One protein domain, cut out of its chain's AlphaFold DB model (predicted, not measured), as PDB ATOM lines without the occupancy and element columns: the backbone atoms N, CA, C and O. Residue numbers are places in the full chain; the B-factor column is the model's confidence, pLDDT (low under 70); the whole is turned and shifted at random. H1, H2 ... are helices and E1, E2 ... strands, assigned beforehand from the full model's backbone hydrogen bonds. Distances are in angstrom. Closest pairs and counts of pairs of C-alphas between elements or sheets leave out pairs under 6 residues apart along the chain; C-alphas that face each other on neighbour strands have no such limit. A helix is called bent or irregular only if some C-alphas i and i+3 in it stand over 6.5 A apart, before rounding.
ATOM      1  N   GLU A  22     105.563 157.658 143.629       58.50
ATOM      2  CA  GLU A  22     104.976 158.068 144.908       58.50
ATOM      3  C   GLU A  22     105.816 157.571 146.088       58.50
ATOM      4  O   GLU A  22     106.097 156.378 146.231       58.50
ATOM      5  N   ARG A  23     106.219 158.502 146.961       63.66
ATOM      6  CA  ARG A  23     106.911 158.178 148.211       63.66
ATOM      7  C   ARG A  23     105.897 157.597 149.197       63.66
ATOM      8  O   ARG A  23     105.227 158.331 149.911       63.66
ATOM      9  N   LEU A  24     105.781 156.274 149.203       64.00
ATOM     10  CA  LEU A  24     104.917 155.540 150.125       64.00
ATOM     11  C   LEU A  24     105.619 155.328 151.473       64.00
ATOM     12  O   LEU A  24     106.759 154.865 151.541       64.00
ATOM     13  N   PHE A  25     104.911 155.648 152.549       66.38
ATOM     14  CA  PHE A  25     105.274 155.412 153.938       66.38
ATOM     15  C   PHE A  25     104.533 154.177 154.449       66.38
ATOM     16  O   PHE A  25     103.324 154.041 154.252       66.38
ATOM     17  N   HIS A  26     105.246 153.273 155.119       69.38
ATOM     18  CA  HIS A  26     104.611 152.166 155.825       69.38
ATOM     19  C   HIS A  26     104.121 152.626 157.195       69.38
ATOM     20  O   HIS A  26     104.802 153.360 157.911       69.38
ATOM     21  N   VAL A  27     102.930 152.174 157.566       67.62
ATOM     22  CA  VAL A  27     102.315 152.518 158.840       67.62
ATOM     23  C   VAL A  27     102.572 151.389 159.833       67.62
ATOM     24  O   VAL A  27     101.941 150.333 159.782       67.62
ATOM     25  N   GLY A  28     103.495 151.628 160.763       67.19
ATOM     26  CA  GLY A  28     103.954 150.631 161.729       67.19
ATOM     27  C   GLY A  28     104.999 149.662 161.169       67.19
ATOM     28  O   GLY A  28     105.629 149.913 160.140       67.19
ATOM     29  N   ARG A  29     105.220 148.565 161.899       66.00
ATOM     30  CA  ARG A  29     106.181 147.504 161.575       66.00
ATOM     31  C   ARG A  29     105.478 146.154 161.670       66.00
ATOM     32  O   ARG A  29     104.675 145.953 162.579       66.00
ATOM     33  N   LEU A  30     105.801 145.256 160.746       66.44
ATOM     34  CA  LEU A  30     105.427 143.848 160.809       66.44
ATOM     35  C   LEU A  30     106.701 143.046 161.083       66.44
ATOM     36  O   LEU A  30     107.724 143.284 160.440       66.44
ATOM     37  N   ASP A  31     106.659 142.145 162.059       66.69
ATOM     38  CA  ASP A  31     107.803 141.283 162.359       66.69
ATOM     39  C   ASP A  31     108.013 140.251 161.247       66.69
ATOM     40  O   ASP A  31     107.052 139.760 160.665       66.69
ATOM     41  N   VAL A  32     109.267 139.859 161.005       62.34
ATOM     42  CA  VAL A  32     109.641 138.908 159.937       62.34
ATOM     43  C   VAL A  32     108.920 137.562 160.059       62.34
ATOM     44  O   VAL A  32     108.586 136.949 159.055       62.34
ATOM     45  N   ALA A  33     108.664 137.102 161.285       57.47
ATOM     46  CA  ALA A  33     107.972 135.839 161.537       57.47
ATOM     47  C   ALA A  33     106.439 135.947 161.429       57.47
ATOM     48  O   ALA A  33     105.743 134.983 161.752       57.47
ATOM     49  N   THR A  34     105.905 137.125 161.096       59.25
ATOM     50  CA  THR A  34     104.478 137.445 161.117       59.25
ATOM     51  C   THR A  34     103.986 137.729 159.698       59.25
ATOM     52  O   THR A  34     104.477 138.638 159.037       59.25
ATOM     53  N   GLU A  35     102.975 136.992 159.245       58.16
ATOM     54  CA  GLU A  35     102.277 137.259 157.982       58.16
ATOM     55  C   GLU A  35     101.083 138.178 158.230       58.16
ATOM     56  O   GLU A  35     100.255 137.868 159.079       58.16
ATOM     57  N   GLY A  36     100.950 139.292 157.506       57.53
ATOM     58  CA  GLY A  36      99.899 140.256 157.819       57.53
ATOM     59  C   GLY A  36      99.744 141.403 156.833       57.53
ATOM     60  O   GLY A  36     100.477 141.539 155.853       57.53
ATOM     61  N   LEU A  37      98.752 142.253 157.095       57.09
ATOM     62  CA  LEU A  37      98.542 143.463 156.318       57.09
ATOM     63  C   LEU A  37      99.482 144.562 156.824       57.09
ATOM     64  O   LEU A  37      99.455 144.918 158.004       57.09
ATOM     65  N   LEU A  38     100.271 145.142 155.922       65.81
ATOM     66  CA  LEU A  38     101.015 146.364 156.203       65.81
ATOM     67  C   LEU A  38     100.367 147.505 155.425       65.81
ATOM     68  O   LEU A  38     100.269 147.473 154.198       65.81
ATOM     69  N   LEU A  39      99.891 148.516 156.145       65.31
ATOM     70  CA  LEU A  39      99.265 149.669 155.516       65.31
ATOM     71  C   LEU A  39     100.345 150.577 154.922       65.31
ATOM     72  O   LEU A  39     101.333 150.892 155.590       65.31
ATOM     73  N   LEU A  40     100.132 151.009 153.682       66.19
ATOM     74  CA  LEU A  40     100.994 151.956 152.987       66.19
ATOM     75  C   LEU A  40     100.187 153.211 152.660       66.19
ATOM     76  O   LEU A  40      99.055 153.127 152.177       66.19
ATOM     77  N   THR A  41     100.763 154.377 152.914       66.19
ATOM     78  CA  THR A  41     100.140 155.667 152.603       66.19
ATOM     79  C   THR A  41     101.170 156.628 152.026       66.19
ATOM     80  O   THR A  41     102.345 156.561 152.367       66.19
ATOM     81  N   ASN A  42     100.755 157.508 151.124       72.81
ATOM     82  CA  ASN A  42     101.575 158.609 150.614       72.81
ATOM     83  C   ASN A  42     101.535 159.845 151.537       72.81
ATOM     84  O   ASN A  42     102.294 160.788 151.327       72.81
ATOM     85  N   ASP A  43     100.691 159.826 152.573       72.44
ATOM     86  CA  ASP A  43     100.566 160.881 153.574       72.44
ATOM     87  C   ASP A  43     101.431 160.562 154.807       72.44
ATOM     88  O   ASP A  43     101.112 159.703 155.636       72.44
ATOM     89  N   GLY A  44     102.558 161.266 154.925       69.69
ATOM     90  CA  GLY A  44     103.486 161.104 156.044       69.69
ATOM     91  C   GLY A  44     102.915 161.551 157.394       69.69
ATOM     92  O   GLY A  44     103.296 160.995 158.426       69.69
ATOM     93  N   GLU A  45     101.982 162.507 157.412       74.12
ATOM     94  CA  GLU A  45     101.346 162.970 158.646       74.12
ATOM     95  C   GLU A  45     100.356 161.922 159.163       74.12
ATOM     96  O   GLU A  45     100.386 161.569 160.346       74.12
ATOM     97  N   LEU A  46      99.549 161.343 158.267       71.44
ATOM     98  CA  LEU A  46      98.673 160.217 158.590       71.44
ATOM     99  C   LEU A  46      99.481 159.000 159.061       71.44
ATOM    100  O   LEU A  46      99.137 158.388 160.075       71.44
ATOM    101  N   ALA A  47     100.582 158.671 158.375       68.81
ATOM    102  CA  ALA A  47     101.471 157.585 158.786       68.81
ATOM    103  C   ALA A  47     102.039 157.811 160.193       68.81
ATOM    104  O   ALA A  47     102.065 156.878 161.004       68.81
ATOM    105  N   ASN A  48     102.455 159.046 160.496       71.31
ATOM    106  CA  ASN A  48     102.964 159.408 161.811       71.31
ATOM    107  C   ASN A  48     101.869 159.305 162.876       71.31
ATOM    108  O   ASN A  48     102.069 158.612 163.866       71.31
ATOM    109  N   ARG A  49     100.680 159.880 162.653       71.81
ATOM    110  CA  ARG A  49      99.550 159.800 163.600       71.81
ATOM    111  C   ARG A  49      99.136 158.360 163.891       71.81
ATOM    112  O   ARG A  49      98.887 157.992 165.032       71.81
ATOM    113  N   LEU A  50      99.119 157.514 162.867       68.44
ATOM    114  CA  LEU A  50      98.811 156.098 163.024       68.44
ATOM    115  C   LEU A  50      99.961 155.318 163.699       68.44
ATOM    116  O   LEU A  50      99.728 154.295 164.343       68.44
ATOM    117  N   THR A  51     101.214 155.736 163.571       68.50
ATOM    118  CA  THR A  51     102.341 155.009 164.192       68.50
ATOM    119  C   THR A  51     102.640 155.500 165.607       68.50
ATOM    120  O   THR A  51     103.155 154.737 166.426       68.50
ATOM    121  N   HIS A  52     102.304 156.750 165.907       67.12
ATOM    122  CA  HIS A  52     102.702 157.415 167.133       67.12
ATOM    123  C   HIS A  52     101.934 156.859 168.350       67.12
ATOM    124  O   HIS A  52     100.701 156.794 168.325       67.12
ATOM    125  N   PRO A  53     102.641 156.460 169.428       64.62
ATOM    126  CA  PRO A  53     102.054 155.732 170.554       64.62
ATOM    127  C   PRO A  53     100.972 156.523 171.303       64.62
ATOM    128  O   PRO A  53     100.038 155.921 171.817       64.62
ATOM    129  N   SER A  54     101.045 157.857 171.313       67.31
ATOM    130  CA  SER A  54     100.083 158.719 172.023       67.31
ATOM    131  C   SER A  54      98.663 158.732 171.457       67.31
ATOM    132  O   SER A  54      97.773 159.243 172.124       67.31
ATOM    133  N   TYR A  55      98.438 158.229 170.240       65.81
ATOM    134  CA  TYR A  55      97.086 158.180 169.670       65.81
ATOM    135  C   TYR A  55      96.333 156.896 170.021       65.81
ATOM    136  O   TYR A  55      95.183 156.770 169.612       65.81
ATOM    137  N   GLU A  56      96.988 155.947 170.710       69.19
ATOM    138  CA  GLU A  56      96.399 154.692 171.206       69.19
ATOM    139  C   GLU A  56      95.496 153.995 170.179       69.19
ATOM    140  O   GLU A  56      94.477 153.411 170.512       69.19
ATOM    141  N   VAL A  57      95.835 154.081 168.890       73.00
ATOM    142  CA  VAL A  57      94.927 153.619 167.837       73.00
ATOM    143  C   VAL A  57      94.748 152.104 167.965       73.00
ATOM    144  O   VAL A  57      95.758 151.389 167.896       73.00
ATOM    145  N   PRO A  58      93.504 151.597 168.088       75.56
ATOM    146  CA  PRO A  58      93.260 150.173 168.231       75.56
ATOM    147  C   PRO A  58      93.762 149.419 167.003       75.56
ATOM    148  O   PRO A  58      93.582 149.832 165.852       75.56
ATOM    149  N   LYS A  59      94.400 148.284 167.259       77.56
ATOM    150  CA  LYS A  59      94.905 147.366 166.245       77.56
ATOM    151  C   LYS A  59      94.136 146.068 166.361       77.56
ATOM    152  O   LYS A  59      94.101 145.468 167.434       77.56
ATOM    153  N   THR A  60      93.550 145.646 165.252       81.12
ATOM    154  CA  THR A  60      92.874 144.360 165.155       81.12
ATOM    155  C   THR A  60      93.852 143.328 164.609       81.12
ATOM    156  O   THR A  60      94.644 143.595 163.704       81.12
ATOM    157  N   TYR A  61      93.823 142.140 165.184       80.94
ATOM    158  CA  TYR A  61      94.674 141.023 164.831       80.94
ATOM    159  C   TYR A  61      93.808 139.789 164.641       80.94
ATOM    160  O   TYR A  61      93.003 139.463 165.505       80.94
ATOM    161  N   LEU A  62      94.002 139.085 163.534       80.69
ATOM    162  CA  LEU A  62      93.500 137.736 163.335       80.69
ATOM    163  C   LEU A  62      94.604 136.752 163.697       80.69
ATOM    164  O   LEU A  62      95.678 136.740 163.096       80.69
ATOM    165  N   VAL A  63      94.330 135.949 164.709       84.25
ATOM    166  CA  VAL A  63      95.247 135.010 165.333       84.25
ATOM    167  C   VAL A  63      94.767 133.604 165.034       84.25
ATOM    168  O   VAL A  63      93.642 133.245 165.379       84.25
ATOM    169  N   GLN A  64      95.623 132.795 164.420       82.62
ATOM    170  CA  GLN A  64      95.367 131.371 164.250       82.62
ATOM    171  C   GLN A  64      96.109 130.575 165.325       82.62
ATOM    172  O   GLN A  64      97.339 130.646 165.438       82.62
ATOM    173  N   VAL A  65      95.359 129.793 166.099       84.88
ATOM    174  CA  VAL A  65      95.871 128.905 167.152       84.88
ATOM    175  C   VAL A  65      95.473 127.461 166.867       84.88
ATOM    176  O   VAL A  65      94.516 127.196 166.136       84.88
ATOM    177  N   ARG A  66      96.216 126.502 167.426       82.56
ATOM    178  CA  ARG A  66      95.867 125.081 167.319       82.56
ATOM    179  C   ARG A  66      94.712 124.773 168.269       82.56
ATOM    180  O   ARG A  66      94.759 125.134 169.439       82.56
ATOM    181  N   GLY A  67      93.677 124.129 167.742       75.62
ATOM    182  CA  GLY A  67      92.543 123.668 168.532       75.62
ATOM    183  C   GLY A  67      92.842 122.354 169.268       75.62
ATOM    184  O   GLY A  67      93.772 121.636 168.886       75.62
ATOM    185  N   PRO A  68      92.026 121.995 170.273       72.94
ATOM    186  CA  PRO A  68      90.860 122.734 170.767       72.94
ATOM    187  C   PRO A  68      91.252 123.949 171.624       72.94
ATOM    188  O   PRO A  68      92.161 123.868 172.443       72.94
ATOM    189  N   PHE A  69      90.556 125.076 171.440       78.31
ATOM    190  CA  PHE A  69      90.802 126.292 172.222       78.31
ATOM    191  C   PHE A  69      89.928 126.295 173.490       78.31
ATOM    192  O   PHE A  69      88.705 126.166 173.362       78.31
ATOM    193  N   PRO A  70      90.499 126.419 174.706       77.69
ATOM    194  CA  PRO A  70      89.727 126.280 175.936       77.69
ATOM    195  C   PRO A  70      88.699 127.404 176.110       77.69
ATOM    196  O   PRO A  70      88.983 128.585 175.881       77.69
ATOM    197  N   GLN A  71      87.500 127.047 176.574       75.25
ATOM    198  CA  GLN A  71      86.510 128.042 176.979       75.25
ATOM    199  C   GLN A  71      87.024 128.800 178.212       75.25
ATOM    200  O   GLN A  71      87.519 128.197 179.158       75.25
ATOM    201  N   GLY A  72      86.931 130.132 178.189       81.75
ATOM    202  CA  GLY A  72      87.385 131.002 179.282       81.75
ATOM    203  C   GLY A  72      88.708 131.732 179.031       81.75
ATOM    204  O   GLY A  72      88.922 132.784 179.631       81.75
ATOM    205  N   VAL A  73      89.538 131.291 178.078       85.44
ATOM    206  CA  VAL A  73      90.800 131.989 177.741       85.44
ATOM    207  C   VAL A  73      90.542 133.420 177.262       85.44
ATOM    208  O   VAL A  73      91.236 134.350 177.657       85.44
ATOM    209  N   GLY A  74      89.480 133.634 176.481       85.62
ATOM    210  CA  GLY A  74      89.079 134.981 176.066       85.62
ATOM    211  C   GLY A  74      88.732 135.905 177.241       85.62
ATOM    212  O   GLY A  74      88.991 137.103 177.170       85.62
ATOM    213  N   ALA A  75      88.179 135.365 178.334       86.62
ATOM    214  CA  ALA A  75      87.893 136.138 179.542       86.62
ATOM    215  C   ALA A  75      89.174 136.441 180.332       86.62
ATOM    216  O   ALA A  75      89.329 137.561 180.807       86.62
ATOM    217  N   GLN A  76      90.115 135.493 180.405       87.50
ATOM    218  CA  GLN A  76      91.432 135.706 181.019       87.50
ATOM    219  C   GLN A  76      92.227 136.796 180.290       87.50
ATOM    220  O   GLN A  76      92.730 137.721 180.919       87.50
ATOM    221  N   LEU A  77      92.264 136.746 178.956       87.44
ATOM    222  CA  LEU A  77      92.933 137.760 178.139       87.44
ATOM    223  C   LEU A  77      92.325 139.158 178.348       87.44
ATOM    224  O   LEU A  77      93.054 140.150 178.353       87.44
ATOM    225  N   LYS A  78      90.999 139.248 178.523       88.00
ATOM    226  CA  LYS A  78      90.301 140.513 178.815       88.00
ATOM    227  C   LYS A  78      90.527 141.006 180.243       88.00
ATOM    228  O   LYS A  78      90.626 142.209 180.448       88.00
ATOM    229  N   ALA A  79      90.605 140.098 181.215       88.25
ATOM    230  CA  ALA A  79      90.886 140.432 182.612       88.25
ATOM    231  C   ALA A  79      92.309 140.985 182.807       88.25
ATOM    232  O   ALA A  79      92.557 141.722 183.757       88.25
ATOM    233  N   GLY A  80      93.211 140.667 181.877       87.81
ATOM    234  CA  GLY A  80      94.603 141.079 181.909       87.81
ATOM    235  C   GLY A  80      95.497 139.959 182.423       87.81
ATOM    236  O   GLY A  80      95.159 139.237 183.358       87.81
ATOM    237  N   ILE A  81      96.648 139.815 181.777       87.69
ATOM    238  CA  ILE A  81      97.659 138.811 182.087       87.69
ATOM    239  C   ILE A  81      98.943 139.535 182.453       87.69
ATOM    240  O   ILE A  81      99.325 140.516 181.811       87.69
ATOM    241  N   GLU A  82      99.607 139.044 183.490       88.00
ATOM    242  CA  GLU A  82     100.925 139.518 183.877       88.00
ATOM    243  C   GLU A  82     101.971 139.012 182.875       88.00
ATOM    244  O   GLU A  82     102.146 137.810 182.682       88.00
ATOM    245  N   LEU A  83     102.631 139.951 182.198       85.81
ATOM    246  CA  LEU A  83     103.783 139.700 181.336       85.81
ATOM    247  C   LEU A  83     105.036 140.310 181.981       85.81
ATOM    248  O   LEU A  83     104.941 141.112 182.909       85.81
ATOM    249  N   GLU A  84     106.218 139.987 181.452       81.31
ATOM    250  CA  GLU A  84     107.514 140.479 181.962       81.31
ATOM    251  C   GLU A  84     107.600 142.016 182.050       81.31
ATOM    252  O   GLU A  84     108.242 142.578 182.932       81.31
ATOM    253  N   ASP A  85     106.924 142.709 181.139       80.12
ATOM    254  CA  ASP A  85     106.867 144.164 180.988       80.12
ATOM    255  C   ASP A  85     105.548 144.771 181.512       80.12
ATOM    256  O   ASP A  85     105.156 145.880 181.118       80.12
ATOM    257  N   GLY A  86     104.863 144.040 182.396       85.12
ATOM    258  CA  GLY A  86     103.672 144.460 183.132       85.12
ATOM    259  C   GLY A  86     102.375 143.809 182.652       85.12
ATOM    260  O   GLY A  86     102.359 142.960 181.764       85.12
ATOM    261  N   ILE A  87     101.260 144.237 183.245       86.50
ATOM    262  CA  ILE A  87      99.933 143.703 182.923       86.50
ATOM    263  C   ILE A  87      99.520 144.151 181.518       86.50
ATOM    264  O   ILE A  87      99.599 145.336 181.176       86.50
ATOM    265  N   ALA A  88      99.067 143.198 180.710       86.38
ATOM    266  CA  ALA A  88      98.517 143.444 179.387       86.38
ATOM    267  C   ALA A  88      97.156 142.767 179.235       86.38
ATOM    268  O   ALA A  88      96.984 141.602 179.586       86.38
ATOM    269  N   SER A  89      96.200 143.493 178.668       88.44
ATOM    270  CA  SER A  89      94.844 143.021 178.402       88.44
ATOM    271  C   SER A  89      94.479 143.239 176.939       88.44
ATOM    272  O   SER A  89      95.017 144.129 176.279       88.44
ATOM    273  N   VAL A  90      93.551 142.426 176.436       89.62
ATOM    274  CA  VAL A  90      92.908 142.649 175.133       89.62
ATOM    275  C   VAL A  90      91.588 143.380 175.330       89.62
ATOM    276  O   VAL A  90      90.820 143.059 176.236       89.62
ATOM    277  N   ASP A  91      91.292 144.328 174.451       88.00
ATOM    278  CA  ASP A  91      90.052 145.107 174.511       88.00
ATOM    279  C   ASP A  91      88.878 144.311 173.944       88.00
ATOM    280  O   ASP A  91      87.766 144.300 174.476       88.00
ATOM    281  N   SER A  92      89.145 143.583 172.861       88.38
ATOM    282  CA  SER A  92      88.187 142.675 172.249       88.38
ATOM    283  C   SER A  92      88.827 141.327 171.983       88.38
ATOM    284  O   SER A  92      89.995 141.225 171.615       88.38
ATOM    285  N   PHE A  93      88.014 140.295 172.161       89.88
ATOM    286  CA  PHE A  93      88.331 138.914 171.852       89.88
ATOM    287  C   PHE A  93      87.082 138.305 171.231       89.88
ATOM    288  O   PHE A  93      86.020 138.301 171.869       89.88
ATOM    289  N   LYS A  94      87.204 137.804 170.005       87.62
ATOM    290  CA  LYS A  94      86.100 137.213 169.255       87.62
ATOM    291  C   LYS A  94      86.578 135.971 168.517       87.62
ATOM    292  O   LYS A  94      87.526 136.017 167.746       87.62
ATOM    293  N   LEU A  95      85.890 134.859 168.737       86.00
ATOM    294  CA  LEU A  95      86.063 133.657 167.932       86.00
ATOM    295  C   LEU A  95      85.456 133.913 166.545       86.00
ATOM    296  O   LEU A  95      84.262 134.194 166.449       86.00
ATOM    297  N   VAL A  96      86.279 133.874 165.499       84.88
ATOM    298  CA  VAL A  96      85.845 134.114 164.112       84.88
ATOM    299  C   VAL A  96      85.459 132.806 163.447       84.88
ATOM    300  O   VAL A  96      84.395 132.722 162.844       84.88
ATOM    301  N   ASP A  97      86.319 131.797 163.574       80.44
ATOM    302  CA  ASP A  97      86.102 130.484 162.981       80.44
ATOM    303  C   ASP A  97      86.742 129.391 163.843       80.44
ATOM    304  O   ASP A  97      87.719 129.620 164.563       80.44
ATOM    305  N   SER A  98      86.178 128.192 163.777       80.94
ATOM    306  CA  SER A  98      86.655 127.005 164.476       80.94
ATOM    307  C   SER A  98      86.634 125.831 163.506       80.94
ATOM    308  O   SER A  98      85.642 125.112 163.383       80.94
ATOM    309  N   THR A  99      87.755 125.623 162.829       78.62
ATOM    310  CA  THR A  99      87.974 124.499 161.921       78.62
ATOM    311  C   THR A  99      88.575 123.315 162.697       78.62
ATOM    312  O   THR A  99      89.271 123.514 163.698       78.62
ATOM    313  N   PRO A 100      88.372 122.051 162.280       78.19
ATOM    314  CA  PRO A 100      89.071 120.926 162.895       78.19
ATOM    315  C   PRO A 100      90.593 121.151 162.933       78.19
ATOM    316  O   PRO A 100      91.234 121.345 161.904       78.19
ATOM    317  N   GLY A 101      91.164 121.162 164.140       78.81
ATOM    318  CA  GLY A 101      92.595 121.372 164.379       78.81
ATOM    319  C   GLY A 101      93.052 122.833 164.502       78.81
ATOM    320  O   GLY A 101      94.115 123.064 165.079       78.81
ATOM    321  N   HIS A 102      92.262 123.820 164.064       82.00
ATOM    322  CA  HIS A 102      92.651 125.235 164.089       82.00
ATOM    323  C   HIS A 102      91.500 126.165 164.455       82.00
ATOM    324  O   HIS A 102      90.371 126.009 164.003       82.00
ATOM    325  N   VAL A 103      91.815 127.197 165.225       84.25
ATOM    326  CA  VAL A 103      90.850 128.202 165.656       84.25
ATOM    327  C   VAL A 103      91.343 129.573 165.222       84.25
ATOM    328  O   VAL A 103      92.514 129.903 165.419       84.25
ATOM    329  N   LEU A 104      90.456 130.353 164.610       84.31
ATOM    330  CA  LEU A 104      90.720 131.716 164.176       84.31
ATOM    331  C   LEU A 104      90.057 132.697 165.141       84.31
ATOM    332  O   LEU A 104      88.846 132.653 165.369       84.31
ATOM    333  N   ILE A 105      90.859 133.593 165.698       86.94
ATOM    334  CA  ILE A 105      90.462 134.505 166.764       86.94
ATOM    335  C   ILE A 105      90.797 135.930 166.344       86.94
ATOM    336  O   ILE A 105      91.929 136.233 165.992       86.94
ATOM    337  N   GLU A 106      89.824 136.821 166.431       87.44
ATOM    338  CA  GLU A 106      90.023 138.257 166.310       87.44
ATOM    339  C   GLU A 106      90.309 138.862 167.686       87.44
ATOM    340  O   GLU A 106      89.569 138.645 168.651       87.44
ATOM    341  N   VAL A 107      91.388 139.635 167.768       87.62
ATOM    342  CA  VAL A 107      91.859 140.297 168.983       87.62
ATOM    343  C   VAL A 107      92.107 141.767 168.695       87.62
ATOM    344  O   VAL A 107      92.781 142.100 167.723       87.62
ATOM    345  N   VAL A 108      91.587 142.651 169.543       86.31
ATOM    346  CA  VAL A 108      91.812 144.100 169.437       86.31
ATOM    347  C   VAL A 108      92.628 144.581 170.626       86.31
ATOM    348  O   VAL A 108      92.329 144.214 171.762       86.31
ATOM    349  N   LEU A 109      93.658 145.380 170.342       83.06
ATOM    350  CA  LEU A 109      94.600 145.932 171.315       83.06
ATOM    351  C   LEU A 109      94.885 147.406 171.009       83.06
ATOM    352  O   LEU A 109      95.259 147.733 169.881       83.06
ATOM    353  N   HIS A 110      94.812 148.281 172.011       76.56
ATOM    354  CA  HIS A 110      95.312 149.666 171.905       76.56
ATOM    355  C   HIS A 110      96.838 149.749 172.138       76.56
ATOM    356  O   HIS A 110      97.503 150.679 171.682       76.56
ATOM    357  N   SER A 111      97.433 148.737 172.788       69.12
ATOM    358  CA  SER A 111      98.871 148.697 173.075       69.12
ATOM    359  C   SER A 111      99.695 148.141 171.909       69.12
ATOM    360  O   SER A 111      99.449 147.052 171.395       69.12
ATOM    361  N   GLY A 112     100.733 148.881 171.511       65.38
ATOM    362  CA  GLY A 112     101.675 148.503 170.455       65.38
ATOM    363  C   GLY A 112     102.978 147.863 170.937       65.38
ATOM    364  O   GLY A 112     103.961 147.937 170.199       65.38
ATOM    365  N   LYS A 113     103.025 147.299 172.154       71.94
ATOM    366  CA  LYS A 113     104.241 146.659 172.689       71.94
ATOM    367  C   LYS A 113     104.724 145.526 171.770       71.94
ATOM    368  O   LYS A 113     103.928 144.835 171.129       71.94
ATOM    369  N   ASN A 114     106.043 145.340 171.706       69.81
ATOM    370  CA  ASN A 114     106.669 144.381 170.798       69.81
ATOM    371  C   ASN A 114     106.121 142.961 171.043       69.81
ATOM    372  O   ASN A 114     106.032 142.522 172.187       69.81
ATOM    373  N   ARG A 115     105.695 142.262 169.980       75.56
ATOM    374  CA  ARG A 115     105.153 140.888 170.023       75.56
ATOM    375  C   ARG A 115     104.062 140.639 171.080       75.56
ATOM    376  O   ARG A 115     103.903 139.509 171.536       75.56
ATOM    377  N   ILE A 116     103.286 141.660 171.459       82.50
ATOM    378  CA  ILE A 116     102.323 141.564 172.571       82.50
ATOM    379  C   ILE A 116     101.297 140.438 172.391       82.50
ATOM    380  O   ILE A 116     101.052 139.688 173.326       82.50
ATOM    381  N   VAL A 117     100.771 140.254 171.174       83.12
ATOM    382  CA  VAL A 117      99.785 139.200 170.887       83.12
ATOM    383  C   VAL A 117     100.386 137.818 171.119       83.12
ATOM    384  O   VAL A 117      99.791 137.007 171.815       83.12
ATOM    385  N   ARG A 118     101.592 137.554 170.601       82.38
ATOM    386  CA  ARG A 118     102.253 136.255 170.796       82.38
ATOM    387  C   ARG A 118     102.470 135.967 172.277       82.38
ATOM    388  O   ARG A 118     102.133 134.883 172.723       82.38
ATOM    389  N   ARG A 119     102.943 136.962 173.031       85.19
ATOM    390  CA  ARG A 119     103.216 136.826 174.469       85.19
ATOM    391  C   ARG A 119     101.952 136.564 175.285       85.19
ATOM    392  O   ARG A 119     101.958 135.691 176.141       85.19
ATOM    393  N   LEU A 120     100.856 137.259 174.979       87.69
ATOM    394  CA  LEU A 120      99.559 137.020 175.616       87.69
ATOM    395  C   LEU A 120      99.075 135.581 175.406       87.69
ATOM    396  O   LEU A 120      98.617 134.933 176.341       87.69
ATOM    397  N   PHE A 121      99.193 135.079 174.180       85.12
ATOM    398  CA  PHE A 121      98.757 133.732 173.832       85.12
ATOM    399  C   PHE A 121      99.704 132.631 174.337       85.12
ATOM    400  O   PHE A 121      99.246 131.563 174.743       85.12
ATOM    401  N   GLU A 122     101.013 132.892 174.376       84.25
ATOM    402  CA  GLU A 122     102.001 132.031 175.036       84.25
ATOM    403  C   GLU A 122     101.721 131.926 176.542       84.25
ATOM    404  O   GLU A 122     101.731 130.823 177.085       84.25
ATOM    405  N   ALA A 123     101.373 133.037 177.201       84.44
ATOM    406  CA  ALA A 123     101.072 133.068 178.631       84.44
ATOM    407  C   ALA A 123      99.807 132.273 179.014       84.44
ATOM    408  O   ALA A 123      99.750 131.695 180.096       84.44
ATOM    409  N   VAL A 124      98.813 132.177 178.122       83.94
ATOM    410  CA  VAL A 124      97.633 131.296 178.303       83.94
ATOM    411  C   VAL A 124      97.859 129.865 177.798       83.94
ATOM    412  O   VAL A 124      96.913 129.081 177.709       83.94
ATOM    413  N   GLY A 125      99.093 129.507 177.430       79.25
ATOM    414  CA  GLY A 125      99.458 128.157 176.990       79.25
ATOM    415  C   GLY A 125      98.957 127.781 175.593       79.25
ATOM    416  O   GLY A 125      98.880 126.597 175.268       79.25
ATOM    417  N   SER A 126      98.600 128.760 174.758       76.44
ATOM    418  CA  SER A 126      98.066 128.546 173.406       76.44
ATOM    419  C   SER A 126      98.938 129.243 172.355       76.44
ATOM    420  O   SER A 126      98.565 130.315 171.882       76.44
ATOM    421  N   PRO A 127     100.091 128.670 171.957       73.38
ATOM    422  CA  PRO A 127     100.990 129.312 171.001       73.38
ATOM    423  C   PRO A 127     100.294 129.600 169.659       73.38
ATOM    424  O   PRO A 127      99.598 128.750 169.094       73.38
ATOM    425  N   CYS A 128     100.490 130.815 169.140       74.06
ATOM    426  CA  CYS A 128      99.944 131.247 167.851       74.06
ATOM    427  C   CYS A 128     100.875 130.902 166.696       74.06
ATOM    428  O   CYS A 128     102.089 131.083 166.792       74.06
ATOM    429  N   PHE A 129     100.287 130.522 165.563       65.06
ATOM    430  CA  PHE A 129     101.027 130.162 164.352       65.06
ATOM    431  C   PHE A 129     101.062 131.307 163.342       65.06
ATOM    432  O   PHE A 129     102.108 131.600 162.770       65.06
ATOM    433  N   VAL A 130      99.925 131.978 163.153       59.00
ATOM    434  CA  VAL A 130      99.752 133.032 162.147       59.00
ATOM    435  C   VAL A 130      99.073 134.227 162.802       59.00
ATOM    436  O   VAL A 130      98.115 134.066 163.558       59.00
ATOM    437  N   LEU A 131      99.594 135.423 162.530       59.94
ATOM    438  CA  LEU A 131      99.101 136.676 163.091       59.94
ATOM    439  C   LEU A 131      98.897 137.696 161.972       59.94
ATOM    440  O   LEU A 131      99.797 138.468 161.664       59.94
ATOM    441  N   CYS A 132      97.695 137.744 161.414       63.06
ATOM    442  CA  CYS A 132      97.355 138.721 160.394       63.06
ATOM    443  C   CYS A 132      96.840 139.996 161.066       63.06
ATOM    444  O   CYS A 132      95.715 140.048 161.554       63.06
ATOM    445  N   ALA A 133      97.672 141.035 161.136       62.47
ATOM    446  CA  ALA A 133      97.218 142.338 161.609       62.47
ATOM    447  C   ALA A 133      96.285 142.955 160.561       62.47
ATOM    448  O   ALA A 133      96.696 143.144 159.420       62.47
ATOM    449  N   SER A 134      95.053 143.285 160.934       55.69
ATOM    450  CA  SER A 134      94.160 144.120 160.138       55.69
ATOM    451  C   SER A 134      94.047 145.471 160.834       55.69
ATOM    452  O   SER A 134      93.527 145.619 161.938       55.69
ATOM    453  N   ARG A 135      94.596 146.510 160.209       61.53
ATOM    454  CA  ARG A 135      94.451 147.849 160.763       61.53
ATOM    455  C   ARG A 135      93.090 148.401 160.356       61.53
ATOM    456  O   ARG A 135      92.911 148.792 159.207       61.53
ATOM    457  N   SER A 136      92.152 148.434 161.298       50.66
ATOM    458  CA  SER A 136      90.936 149.237 161.171       50.66
ATOM    459  C   SER A 136      91.358 150.701 161.037       50.66
ATOM    460  O   SER A 136      91.859 151.309 161.983       50.66
ATOM    461  N   VAL A 137      91.259 151.251 159.828       50.50
ATOM    462  CA  VAL A 137      91.343 152.695 159.611       50.50
ATOM    463  C   VAL A 137      89.973 153.242 160.016       50.50
ATOM    464  O   VAL A 137      88.981 152.801 159.431       50.50
ATOM    465  N   PRO A 138      89.872 154.153 161.004       50.03
ATOM    466  CA  PRO A 138      88.611 154.811 161.323       50.03
ATOM    467  C   PRO A 138      87.938 155.320 160.050       50.03
ATOM    468  O   PRO A 138      88.612 155.857 159.171       50.03
ATOM    469  N   SER A 139      86.619 155.159 159.943       44.41
ATOM    470  CA  SER A 139      85.860 155.481 158.724       44.41
ATOM    471  C   SER A 139      86.090 156.915 158.226       44.41
ATOM    472  O   SER A 139      86.048 157.159 157.024       44.41
ATOM    473  N   ALA A 140      86.433 157.839 159.130       42.78
ATOM    474  CA  ALA A 140      86.814 159.218 158.828       42.78
ATOM    475  C   ALA A 140      88.113 159.376 157.999       42.78
ATOM    476  O   ALA A 140      88.339 160.445 157.437       42.78
ATOM    477  N   TRP A 141      88.966 158.348 157.910       40.47
ATOM    478  CA  TRP A 141      90.281 158.392 157.241       40.47
ATOM    479  C   TRP A 141      90.432 157.362 156.108       40.47
ATOM    480  O   TRP A 141      91.520 157.197 155.555       40.47
ATOM    481  N   ALA A 142      89.348 156.674 155.738       43.31
ATOM    482  CA  ALA A 142      89.362 155.586 154.758       43.31
ATOM    483  C   ALA A 142      89.731 156.031 153.326       43.31
ATOM    484  O   ALA A 142      90.180 155.213 152.525       43.31
ATOM    485  N   THR A 143      89.591 157.317 152.995       45.22
ATOM    486  CA  THR A 143      89.749 157.828 151.622       45.22
ATOM    487  C   THR A 143      91.198 157.811 151.109       45.22
ATOM    488  O   THR A 143      91.406 157.810 149.898       45.22
ATOM    489  N   SER A 144      92.202 157.741 151.995       39.78
ATOM    490  CA  SER A 144      93.626 157.923 151.635       39.78
ATOM    491  C   SER A 144      94.526 156.711 151.923       39.78
ATOM    492  O   SER A 144      95.751 156.805 151.823       39.78
ATOM    493  N   ALA A 145      93.954 155.566 152.305       38.41
ATOM    494  CA  ALA A 145      94.715 154.422 152.801       38.41
ATOM    495  C   ALA A 145      94.468 153.171 151.938       38.41
ATOM    496  O   ALA A 145      93.346 152.674 151.860       38.41
ATOM    497  N   ARG A 146      95.518 152.643 151.288       39.88
ATOM    498  CA  ARG A 146      95.454 151.365 150.556       39.88
ATOM    499  C   ARG A 146      96.109 150.257 151.381       39.88
ATOM    500  O   ARG A 146      97.266 150.348 151.784       39.88
ATOM    501  N   ALA A 147      95.344 149.199 151.620       39.62
ATOM    502  CA  ALA A 147      95.793 147.969 152.256       39.62
ATOM    503  C   ALA A 147      96.657 147.154 151.277       39.62
ATOM    504  O   ALA A 147      96.192 146.819 150.189       39.62
ATOM    505  N   ALA A 148      97.897 146.826 151.651       41.69
ATOM    506  CA  ALA A 148      98.737 145.882 150.916       41.69
ATOM    507  C   ALA A 148      98.931 144.612 151.760       41.69
ATOM    508  O   ALA A 148      99.370 144.676 152.911       41.69
ATOM    509  N   SER A 149      98.577 143.452 151.205       35.44
ATOM    510  CA  SER A 149      98.841 142.148 151.820       35.44
ATOM    511  C   SER A 149     100.310 141.783 151.628       35.44
ATOM    512  O   SER A 149     100.765 141.682 150.487       35.44
ATOM    513  N   ALA A 150     101.045 141.577 152.720       38.91
ATOM    514  CA  ALA A 150     102.420 141.101 152.685       38.91
ATOM    515  C   ALA A 150     102.489 139.707 153.322       38.91
ATOM    516  O   ALA A 150     102.305 139.541 154.527       38.91
ATOM    517  N   THR A 151     102.767 138.695 152.504       32.31
ATOM    518  CA  THR A 151     103.094 137.347 152.976       32.31
ATOM    519  C   THR A 151     104.611 137.236 153.013       32.31
ATOM    520  O   THR A 151     105.265 137.375 151.977       32.31
TER     521      THR A 151
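What this domain is: This is residues 22 to 151 of the 163 residues of the protein "Pseudouridine synthase" of Arthrobacter sp. Hiyo8 (UniProt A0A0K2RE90). Two unequal lobes sit end to end along the longest axis: a larger one, where a strongly twisted four-stranded sheet has H2 and H3 packed on one face and the small hairpin E4 and E5 beside H3, and a smaller one, where H1 covers one edge of the three-stranded sheet E1 E2 E9. The lobes meet where E2 comes up to E8, and the irregular H4 lies in the stretch that leads from E8 back to E9. The printed part has 130 residues, with four named helices and nine named strands in the order E1 E2 H1 E3 H2 E4 E5 E6 E7 H3 E8 H4 E9, and its class is mixed, helices and strands. The sheets, E1 - E2 - E9, E6 - E7 - E3 - E8 and E4 - E5, are all antiparallel. The whole is compact, with a radius of gyration of the C-alphas of 15.2 A and spans of 46 by 32 by 27 A.

How they stand to each other: E1, residues 25 to 27, and E2, residues 36 to 41, form a hairpin, with N 25 and O 41 at 2.7 A. E9, residues 146 to 150, is the antiparallel neighbour of E2, with N 38 and O 148 at 3.2 A. H1, residues 44 to 51, is on this sheet, over E1, at a height over the sheet of 7.8 A; the closest C-alphas of H1 and E1 are those of Ala 47 and Val 27, 5.1 A apart. E3, residues 59 to 66, is an inner strand of the larger sheet, between E7, residues 102 to 109, and E8, residues 128 to 134; N 61 and O 107 are 2.7 A apart, N 62 and O 132 2.8 A. E6, residues 92 to 99, is an edge strand and makes a hairpin with E7, with N 94 and O 106 at 2.9 A. H2, residues 73 to 79, and H3, residues 116 to 123, lie on the same face of this sheet, two layers, helices over one face. H2 lies over E6 at a height over the sheet of 8.9 A and runs along the strands, at 5 degrees to E6 on the local plane. H3 is over none of the strands, at a height of 7.4 A; E7, H3 and E8 form a split strand-helix-strand unit, two strands running the same way with E3 between them, and its crossover is right-handed. H2 and H3 are close but not clearly touching, the closest C-alphas being those of Leu 77 and Leu 120 at 7.1 A, at a steep tilt of 63 degrees, opposite ways. E4, residues 81 to 83, and E5, residues 86 to 88, form a hairpin, with N 81 and O 88 at 2.8 A; the closest C-alphas of E4 and H3 are those of Ile 81 and Leu 120, 7.0 A apart. The closest C-alphas of E2 and E8 are those of Gly 36 and Cys 132, 3.9 A apart. H4, residues 139 to 144, is on neither the four-stranded sheet nor the sheet E1 E2 E9. In H1, H2 and H3 every O i to N i+4 pair is within hydrogen-bond range; in H4 0 of 2 are, and 0 of 3 O i to N i+3 pairs.

Where its parts are: E1 begins at C-alpha 25, (105.274, 155.412, 153.938), and E2 is 16.3 A long. H1 is 10.2 A, E3 22.3 A, H2 9.7 A, E6 20.9 A and E7 22.0 A from first to last C-alpha. E4 and E5 have three residues each. H3, 10.5 A, begins at C-alpha 116, (102.323, 141.564, 172.571). E8 is 16.1 A and H4 10.8 A; H4 is irregular, with C-alphas 140 and 143 7.9 A apart. E9, 12.6 A, ends at C-alpha 150, (102.420, 141.101, 152.685).

The domain as a whole: The two C-alphas farthest apart are those of Glu 22 and Gln 71, 47.7 A. The printed part has no cut, and no link is long. The mean pLDDT of the printed part is 71.8; 55 residues are under 70, among them residues 22 to 41 and 129 to 151.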